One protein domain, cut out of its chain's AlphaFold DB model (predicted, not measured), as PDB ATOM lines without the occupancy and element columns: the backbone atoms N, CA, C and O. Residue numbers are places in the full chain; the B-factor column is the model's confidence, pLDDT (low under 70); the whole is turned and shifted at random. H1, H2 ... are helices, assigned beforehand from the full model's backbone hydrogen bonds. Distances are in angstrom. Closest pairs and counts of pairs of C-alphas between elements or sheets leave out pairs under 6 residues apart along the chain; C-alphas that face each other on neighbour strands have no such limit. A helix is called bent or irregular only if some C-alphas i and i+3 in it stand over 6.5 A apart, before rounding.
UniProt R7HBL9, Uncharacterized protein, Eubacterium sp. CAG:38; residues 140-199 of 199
ATOM      1  N   GLU A 140     276.650 396.747 592.400       84.06
ATOM      2  CA  GLU A 140     275.760 395.737 592.965       84.06
ATOM      3  C   GLU A 140     275.686 394.475 592.104       84.06
ATOM      4  O   GLU A 140     275.629 393.379 592.656       84.06
ATOM      5  N   SER A 141     275.746 394.604 590.774       86.25
ATOM      6  CA  SER A 141     275.731 393.447 589.874       86.25
ATOM      7  C   SER A 141     276.956 392.561 590.075       86.25
ATOM      8  O   SER A 141     276.799 391.351 590.223       86.25
ATOM      9  N   TYR A 142     278.142 393.162 590.228       86.25
ATOM     10  CA  TYR A 142     279.377 392.454 590.576       86.25
ATOM     11  C   TYR A 142     279.305 391.771 591.938       86.25
ATOM     12  O   TYR A 142     279.882 390.703 592.141       86.25
ATOM     13  N   LEU A 143     278.594 392.384 592.882       86.94
ATOM     14  CA  LEU A 143     278.469 391.869 594.238       86.94
ATOM     15  C   LEU A 143     277.391 390.792 594.372       86.94
ATOM     16  O   LEU A 143     277.364 390.103 595.390       86.94
ATOM     17  N   HIS A 144     276.507 390.601 593.393       89.44
ATOM     18  CA  HIS A 144     275.351 389.710 593.511       89.44
ATOM     19  C   HIS A 144     275.693 388.234 593.291       89.44
ATOM     20  O   HIS A 144     275.090 387.599 592.439       89.44
ATOM     21  N   LEU A 145     276.622 387.661 594.057       91.75
ATOM     22  CA  LEU A 145     276.944 386.226 594.029       91.75
ATOM     23  C   LEU A 145     276.159 385.464 595.100       91.75
ATOM     24  O   LEU A 145     276.311 385.757 596.280       91.75
ATOM     25  N   LYS A 146     275.357 384.462 594.721       92.31
ATOM     26  CA  LYS A 146     274.561 383.649 595.669       92.31
ATOM     27  C   LYS A 146     275.337 382.477 596.276       92.31
ATOM     28  O   LYS A 146     274.917 381.911 597.282       92.31
ATOM     29  N   SER A 147     276.461 382.102 595.675       91.81
ATOM     30  CA  SER A 147     277.353 381.031 596.131       91.81
ATOM     31  C   SER A 147     278.760 381.231 595.567       91.81
ATOM     32  O   SER A 147     278.990 382.126 594.762       91.81
ATOM     33  N   MET A 148     279.723 380.416 595.996       89.69
ATOM     34  CA  MET A 148     281.066 380.381 595.409       89.69
ATOM     35  C   MET A 148     281.456 378.917 595.155       89.69
ATOM     36  O   MET A 148     281.698 378.199 596.127       89.69
ATOM     37  N   PRO A 149     281.502 378.455 593.888       91.81
ATOM     38  CA  PRO A 149     281.177 379.189 592.654       91.81
ATOM     39  C   PRO A 149     279.669 379.470 592.493       91.81
ATOM     40  O   PRO A 149     278.834 378.787 593.087       91.81
ATOM     41  N   ASP A 150     279.315 380.458 591.666       93.62
ATOM     42  CA  ASP A 150     277.933 380.781 591.278       93.62
ATOM     43  C   ASP A 150     277.747 380.551 589.771       93.62
ATOM     44  O   ASP A 150     278.060 381.417 588.954       93.62
ATOM     45  N   GLY A 151     277.273 379.359 589.396       95.12
ATOM     46  CA  GLY A 151     277.112 378.968 587.990       95.12
ATOM     47  C   GLY A 151     276.057 379.777 587.224       95.12
ATOM     48  O   GLY A 151     276.143 379.890 586.005       95.12
ATOM     49  N   GLU A 152     275.102 380.391 587.929       94.19
ATOM     50  CA  GLU A 152     274.010 381.167 587.327       94.19
ATOM     51  C   GLU A 152     274.326 382.663 587.218       94.19
ATOM     52  O   GLU A 152     273.524 383.423 586.675       94.19
ATOM     53  N   TYR A 153     275.482 383.110 587.721       92.50
ATOM     54  CA  TYR A 153     275.839 384.529 587.784       92.50
ATOM     55  C   TYR A 153     275.731 385.233 586.426       92.50
ATOM     56  O   TYR A 153     275.059 386.256 586.317       92.50
ATOM     57  N   ILE A 154     276.312 384.648 585.372       91.25
ATOM     58  CA  ILE A 154     276.336 385.252 584.030       91.25
ATOM     59  C   ILE A 154     274.945 385.360 583.386       91.25
ATOM     60  O   ILE A 154     274.716 386.218 582.536       91.25
ATOM     61  N   ASN A 155     274.006 384.506 583.801       93.25
ATOM     62  CA  ASN A 155     272.648 384.445 583.256       93.25
ATOM     63  C   ASN A 155     271.617 385.138 584.157       93.25
ATOM     64  O   ASN A 155     270.435 385.200 583.801       93.25
ATOM     65  N   ARG A 156     272.035 385.653 585.320       89.81
ATOM     66  CA  ARG A 156     271.149 386.273 586.304       89.81
ATOM     67  C   ARG A 156     270.516 387.529 585.722       89.81
ATOM     68  O   ARG A 156     271.193 388.481 585.351       89.81
ATOM     69  N   LYS A 157     269.185 387.537 585.681       87.25
ATOM     70  CA  LYS A 157     268.380 388.669 585.217       87.25
ATOM     71  C   LYS A 157     267.474 389.140 586.335       87.25
ATOM     72  O   LYS A 157     266.890 388.334 587.055       87.25
ATOM     73  N   ILE A 158     267.360 390.453 586.450       83.25
ATOM     74  CA  ILE A 158     266.563 391.124 587.467       83.25
ATOM     75  C   ILE A 158     265.474 391.925 586.750       83.25
ATOM     76  O   ILE A 158     265.783 392.600 585.764       83.25
ATOM     77  N   PRO A 159     264.201 391.833 587.172       78.81
ATOM     78  CA  PRO A 159     263.130 392.598 586.548       78.81
ATOM     79  C   PRO A 159     263.409 394.105 586.575       78.81
ATOM     80  O   PRO A 159     263.698 394.665 587.630       78.81
ATOM     81  N   VAL A 160     263.247 394.770 585.426       68.75
ATOM     82  CA  VAL A 160     263.429 396.230 585.284       68.75
ATOM     83  C   VAL A 160     262.439 397.019 586.157       68.75
ATOM     84  O   VAL A 160     262.730 398.128 586.586       68.75
ATOM     85  N   SER A 161     261.284 396.428 586.483       67.31
ATOM     86  CA  SER A 161     260.237 397.028 587.323       67.31
ATOM     87  C   SER A 161     260.614 397.205 588.801       67.31
ATOM     88  O   SER A 161     259.821 397.747 589.576       67.31
ATOM     89  N   LEU A 162     261.804 396.772 589.222       63.16
ATOM     90  CA  LEU A 162     262.352 397.063 590.546       63.16
ATOM     91  C   LEU A 162     262.809 398.533 590.620       63.16
ATOM     92  O   LEU A 162     263.997 398.824 590.642       63.16
ATOM     93  N   GLN A 163     261.859 399.468 590.674       58.50
ATOM     94  CA  GLN A 163     262.131 400.857 591.061       58.50
ATOM     95  C   GLN A 163     262.176 400.978 592.596       58.50
ATOM     96  O   GLN A 163     261.294 400.401 593.248       58.50
ATOM     97  N   PRO A 164     263.115 401.717 593.226       61.62
ATOM     98  CA  PRO A 164     264.380 402.298 592.744       61.62
ATOM     99  C   PRO A 164     265.521 401.258 592.774       61.62
ATOM    100  O   PRO A 164     265.352 400.184 593.362       61.62
ATOM    101  N   GLY A 165     266.709 401.601 592.256       65.31
ATOM    102  CA  GLY A 165     267.950 400.826 592.449       65.31
ATOM    103  C   GLY A 165     268.210 400.403 593.906       65.31
ATOM    104  O   GLY A 165     268.852 399.385 594.148       65.31
ATOM    105  N   ASP A 166     267.612 401.090 594.882       73.00
ATOM    106  CA  ASP A 166     267.578 400.708 596.298       73.00
ATOM    107  C   ASP A 166     266.988 399.317 596.558       73.00
ATOM    108  O   ASP A 166     267.499 398.577 597.399       73.00
ATOM    109  N   ARG A 167     265.945 398.907 595.825       80.44
ATOM    110  CA  ARG A 167     265.390 397.548 595.954       80.44
ATOM    111  C   ARG A 167     266.388 396.505 595.484       80.44
ATOM    112  O   ARG A 167     266.540 395.478 596.144       80.44
ATOM    113  N   TYR A 168     267.081 396.774 594.378       83.75
ATOM    114  CA  TYR A 168     268.126 395.883 593.894       83.75
ATOM    115  C   TYR A 168     269.316 395.847 594.859       83.75
ATOM    116  O   TYR A 168     269.742 394.766 595.251       83.75
ATOM    117  N   LYS A 169     269.769 397.004 595.356       82.94
ATOM    118  CA  LYS A 169     270.789 397.117 596.413       82.94
ATOM    119  C   LYS A 169     270.431 396.276 597.640       82.94
ATOM    120  O   LYS A 169     271.266 395.519 598.134       82.94
ATOM    121  N   CYS A 170     269.191 396.364 598.121       84.44
ATOM    122  CA  CYS A 170     268.699 395.551 599.236       84.44
ATOM    123  C   CYS A 170     268.687 394.053 598.906       84.44
ATOM    124  O   CYS A 170     269.115 393.249 599.734       84.44
ATOM    125  N   LEU A 171     268.256 393.677 597.698       87.62
ATOM    126  CA  LEU A 171     268.273 392.287 597.241       87.62
ATOM    127  C   LEU A 171     269.698 391.727 597.245       87.62
ATOM    128  O   LEU A 171     269.938 390.690 597.861       87.62
ATOM    129  N   VAL A 172     270.654 392.442 596.644       87.81
ATOM    130  CA  VAL A 172     272.069 392.050 596.621       87.81
ATOM    131  C   VAL A 172     272.618 391.908 598.034       87.81
ATOM    132  O   VAL A 172     273.226 390.887 598.336       87.81
ATOM    133  N   LYS A 173     272.346 392.861 598.933       85.19
ATOM    134  CA  LYS A 173     272.759 392.766 600.344       85.19
ATOM    135  C   LYS A 173     272.207 391.519 601.041       85.19
ATOM    136  O   LYS A 173     272.900 390.941 601.871       85.19
ATOM    137  N   SER A 174     270.979 391.111 600.718       87.00
ATOM    138  CA  SER A 174     270.332 389.949 601.341       87.00
ATOM    139  C   SER A 174     270.775 388.601 600.764       87.00
ATOM    140  O   SER A 174     270.872 387.623 601.501       87.00
ATOM    141  N   GLU A 175     271.044 388.537 599.459       90.62
ATOM    142  CA  GLU A 175     271.330 387.282 598.755       90.62
ATOM    143  C   GLU A 175     272.828 387.025 598.566       90.62
ATOM    144  O   GLU A 175     273.230 385.879 598.366       90.62
ATOM    145  N   SER A 176     273.651 388.077 598.589       89.75
ATOM    146  CA  SER A 176     275.071 387.959 598.291       89.75
ATOM    147  C   SER A 176     275.835 387.248 599.403       89.75
ATOM    148  O   SER A 176     275.854 387.687 600.555       89.75
ATOM    149  N   VAL A 177     276.579 386.201 599.045       89.06
ATOM    150  CA  VAL A 177     277.556 385.584 599.950       89.06
ATOM    151  C   VAL A 177     278.765 386.484 600.181       89.06
ATOM    152  O   VAL A 177     279.409 386.360 601.221       89.06
ATOM    153  N   LEU A 178     279.048 387.417 599.263       82.56
ATOM    154  CA  LEU A 178     280.153 388.367 599.387       82.56
ATOM    155  C   LEU A 178     279.908 389.418 600.463       82.56
ATOM    156  O   LEU A 178     280.876 389.903 601.039       82.56
ATOM    157  N   GLY A 179     278.651 389.738 600.785       71.06
ATOM    158  CA  GLY A 179     278.329 390.719 601.829       71.06
ATOM    159  C   GLY A 179     278.958 390.392 603.191       71.06
ATOM    160  O   GLY A 179     279.252 391.295 603.962       71.06
ATOM    161  N   LYS A 180     279.243 389.110 603.463       67.06
ATOM    162  CA  LYS A 180     279.941 388.655 604.680       67.06
ATOM    163  C   LYS A 180     281.456 388.896 604.659       67.06
ATOM    164  O   LYS A 180     282.083 388.863 605.710       67.06
ATOM    165  N   PHE A 181     282.040 389.081 603.478       68.31
ATOM    166  CA  PHE A 181     283.486 389.215 603.261       68.31
ATOM    167  C   PHE A 181     283.894 390.633 602.842       68.31
ATOM    168  O   PHE A 181     285.057 391.010 602.968       68.31
ATOM    169  N   ILE A 182     282.943 391.407 602.319       65.88
ATOM    170  CA  ILE A 182     283.160 392.708 601.702       65.88
ATOM    171  C   ILE A 182     282.513 393.792 602.574       65.88
ATOM    172  O   ILE A 182     281.388 394.222 602.344       65.88
ATOM    173  N   GLU A 183     283.259 394.290 603.559       59.03
ATOM    174  CA  GLU A 183     282.959 395.550 604.263       59.03
ATOM    175  C   GLU A 183     283.474 396.766 603.457       59.03
ATOM    176  O   GLU A 183     284.170 397.630 603.986       59.03
ATOM    177  N   LEU A 184     283.225 396.824 602.141       50.16
ATOM    178  CA  LEU A 184     283.825 397.852 601.268       50.16
ATOM    179  C   LEU A 184     283.490 399.307 601.662       50.16
ATOM    180  O   LEU A 184     284.425 400.109 601.680       50.16
ATOM    181  N   PRO A 185     282.247 399.672 602.045       50.94
ATOM    182  CA  PRO A 185     281.934 401.051 602.437       50.94
ATOM    183  C   PRO A 185     282.738 401.512 603.663       50.94
ATOM    184  O   PRO A 185     283.295 402.603 603.672       50.94
ATOM    185  N   HIS A 186     282.921 400.633 604.654       48.09
ATOM    186  CA  HIS A 186     283.622 400.953 605.903       48.09
ATOM    187  C   HIS A 186     285.141 401.137 605.746       48.09
ATOM    188  O   HIS A 186     285.810 401.574 606.686       48.09
ATOM    189  N   ARG A 187     285.722 400.772 604.595       49.03
ATOM    190  CA  ARG A 187     287.162 400.945 604.340       49.03
ATOM    191  C   ARG A 187     287.503 402.311 603.756       49.03
ATOM    192  O   ARG A 187     288.603 402.781 604.025       49.03
ATOM    193  N   ILE A 188     286.589 402.950 603.024       46.09
ATOM    194  CA  ILE A 188     286.806 404.307 602.497       46.09
ATOM    195  C   ILE A 188     286.759 405.324 603.643       46.09
ATOM    196  O   ILE A 188     287.706 406.090 603.787       46.09
ATOM    197  N   ASP A 189     285.784 405.215 604.551       45.19
ATOM    198  CA  ASP A 189     285.719 406.045 605.768       45.19
ATOM    199  C   ASP A 189     286.975 405.910 606.651       45.19
ATOM    200  O   ASP A 189     287.374 406.836 607.353       45.19
ATOM    201  N   LYS A 190     287.630 404.742 606.640       44.75
ATOM    202  CA  LYS A 190     288.904 404.533 607.351       44.75
ATOM    203  C   LYS A 190     290.091 405.213 606.668       44.75
ATOM    204  O   LYS A 190     291.047 405.545 607.359       44.75
ATOM    205  N   LEU A 191     290.047 405.389 605.347       45.53
ATOM    206  CA  LEU A 191     291.098 406.044 604.561       45.53
ATOM    207  C   LEU A 191     290.993 407.574 604.620       45.53
ATOM    208  O   LEU A 191     292.019 408.246 604.569       45.53
ATOM    209  N   SER A 192     289.787 408.128 604.762       43.72
ATOM    210  CA  SER A 192     289.570 409.570 604.957       43.72
ATOM    211  C   SER A 192     289.821 410.034 606.399       43.72
ATOM    212  O   SER A 192     290.151 411.196 606.615       43.72
ATOM    213  N   ASN A 193     289.748 409.131 607.387       43.34
ATOM    214  CA  ASN A 193     289.996 409.432 608.806       43.34
ATOM    215  C   ASN A 193     291.426 409.141 609.302       43.34
ATOM    216  O   ASN A 193     291.687 409.249 610.503       43.34
ATOM    217  N   THR A 194     292.371 408.762 608.437       37.59
ATOM    218  CA  THR A 194     293.786 408.712 608.838       37.59
ATOM    219  C   THR A 194     294.353 410.133 608.889       37.59
ATOM    220  O   THR A 194     294.426 410.763 607.834       37.59
ATOM    221  N   PRO A 195     294.756 410.655 610.066       36.38
ATOM    222  CA  PRO A 195     295.407 411.957 610.144       36.38
ATOM    223  C   PRO A 195     296.697 411.928 609.326       36.38
ATOM    224  O   PRO A 195     297.407 410.918 609.336       36.38
ATOM    225  N   ASP A 196     296.972 413.032 608.626       41.19
ATOM    226  CA  ASP A 196     298.194 413.245 607.859       41.19
ATOM    227  C   ASP A 196     299.410 412.783 608.663       41.19
ATOM    228  O   ASP A 196     299.801 413.394 609.662       41.19
ATOM    229  N   ILE A 197     300.036 411.696 608.214       33.50
ATOM    230  CA  ILE A 197     301.402 411.389 608.615       33.50
ATOM    231  C   ILE A 197     302.276 412.328 607.787       33.50
ATOM    232  O   ILE A 197     302.810 411.956 606.744       33.50
ATOM    233  N   CYS A 198     302.364 413.577 608.242       31.12
ATOM    234  CA  CYS A 198     303.500 414.422 607.930       31.12
ATOM    235  C   CYS A 198     304.756 413.738 608.476       31.12
ATOM    236  O   CYS A 198     304.870 413.519 609.682       31.12
ATOM    237  N   ASN A 199     305.683 413.434 607.574       29.36
ATOM    238  CA  ASN A 199     307.116 413.631 607.763       29.36
ATOM    239  C   ASN A 199     307.708 414.040 606.418       29.36
ATOM    240  O   ASN A 199     307.490 413.289 605.442       29.36
TER     241      ASN A 199
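This is residues 140 to 199 of the 199 residues of an uncharacterized protein of Eubacterium sp. CAG:38 (UniProt R7HBL9). A small body built on one helix, H2, with the short helix H1 packed on it and a wide loop of residues 144 to 164 swinging out from H1 and back to the start of H2, gives off a long arm. That arm, residues 183 to 199, holds the helix H3, sticks out from the body and makes much of the length. The printed part has 60 residues, with three named helices in the order H1, H2, H3 along the chain and no named strand; the class is all helix, though 24 of the 60 residues are in named elements, which is under half. The whole is only just extended, close to loose, with a radius of gyration of the C-alphas of 16.0 A, and the C-alphas span 52 by 29 by 16 A.

Begin at the first printed residue, where H1, residues 140 to 143, touches H2, residues 165 to 175. Look at Glu 140 and Lys 169 for the closest C-alphas of the two, 6.2 A apart; 5 pairs of C-alphas of these helices are within 8 A, and their centres are 9.6 A apart. Go on to H3, residues 184 to 192, and you will find that it touches no helix. H1 and H3 are apart. H2 and H3 are apart too, although they follow each other along the chain. Look along residues 183 to 199, of which 184 to 192 belong to H3: this stretch stands free, with no C-alpha 8 or more residues away along the chain within 10 A. In the backbone of H2, every pair of O of residue i and N of residue i+4 is within hydrogen-bond range. In H3, 2 of 5 such pairs are within range, beside 4 of 6 pairs of O of residue i and N of residue i+3, while H1 is too short for any O i to N i+4 pair.

Find C-alpha 140 at (275.760, 395.737, 592.965); from there H1 runs over four residues, Glu 140 to Leu 143, 4.9 A from first to last C-alpha. Next read residues 144 to 164, 21 residues with no named element, whose C-alphas lie 7 to 20 A from the mean of all C-alphas. H2, the longest helix by residues, begins at C-alpha 165 at (267.950, 400.826, 592.449) and runs over 11 residues, Gly 165 to Glu 175, 15.3 A from first to last C-alpha. After residues 176 to 183 you reach H3, nine residues from Leu 184 to Ser 192, 13.6 A long. It ends at C-alpha 192 at (289.570, 409.570, 604.957), and residues 193 to 199 follow it. None of the three helices is bent or irregular.

Look at Ser 161 and Asn 199 for the two C-alphas farthest apart, 53.8 A; from Glu 140 to Asn 199, the chain's last residue, the C-alphas are 39.0 A apart. The outline is elongated. Without the stretch that stands free, the body of 43 residues spans 28 by 22 by 12 A and has a radius of gyration of 10.3 A. The printed part has no cut. The link from H1 to H2, with 21 residues, is long, and the link from H2 to H3, with 8 residues, is short but not tight. Read the B-factor column for the model's confidence: the mean pLDDT of the printed part is 71.4, and 26 residues are under 70, namely residues 160 to 165 and 180 to 199. The mean pLDDT is 86 in H1, 83 in H2 and 47 in H3.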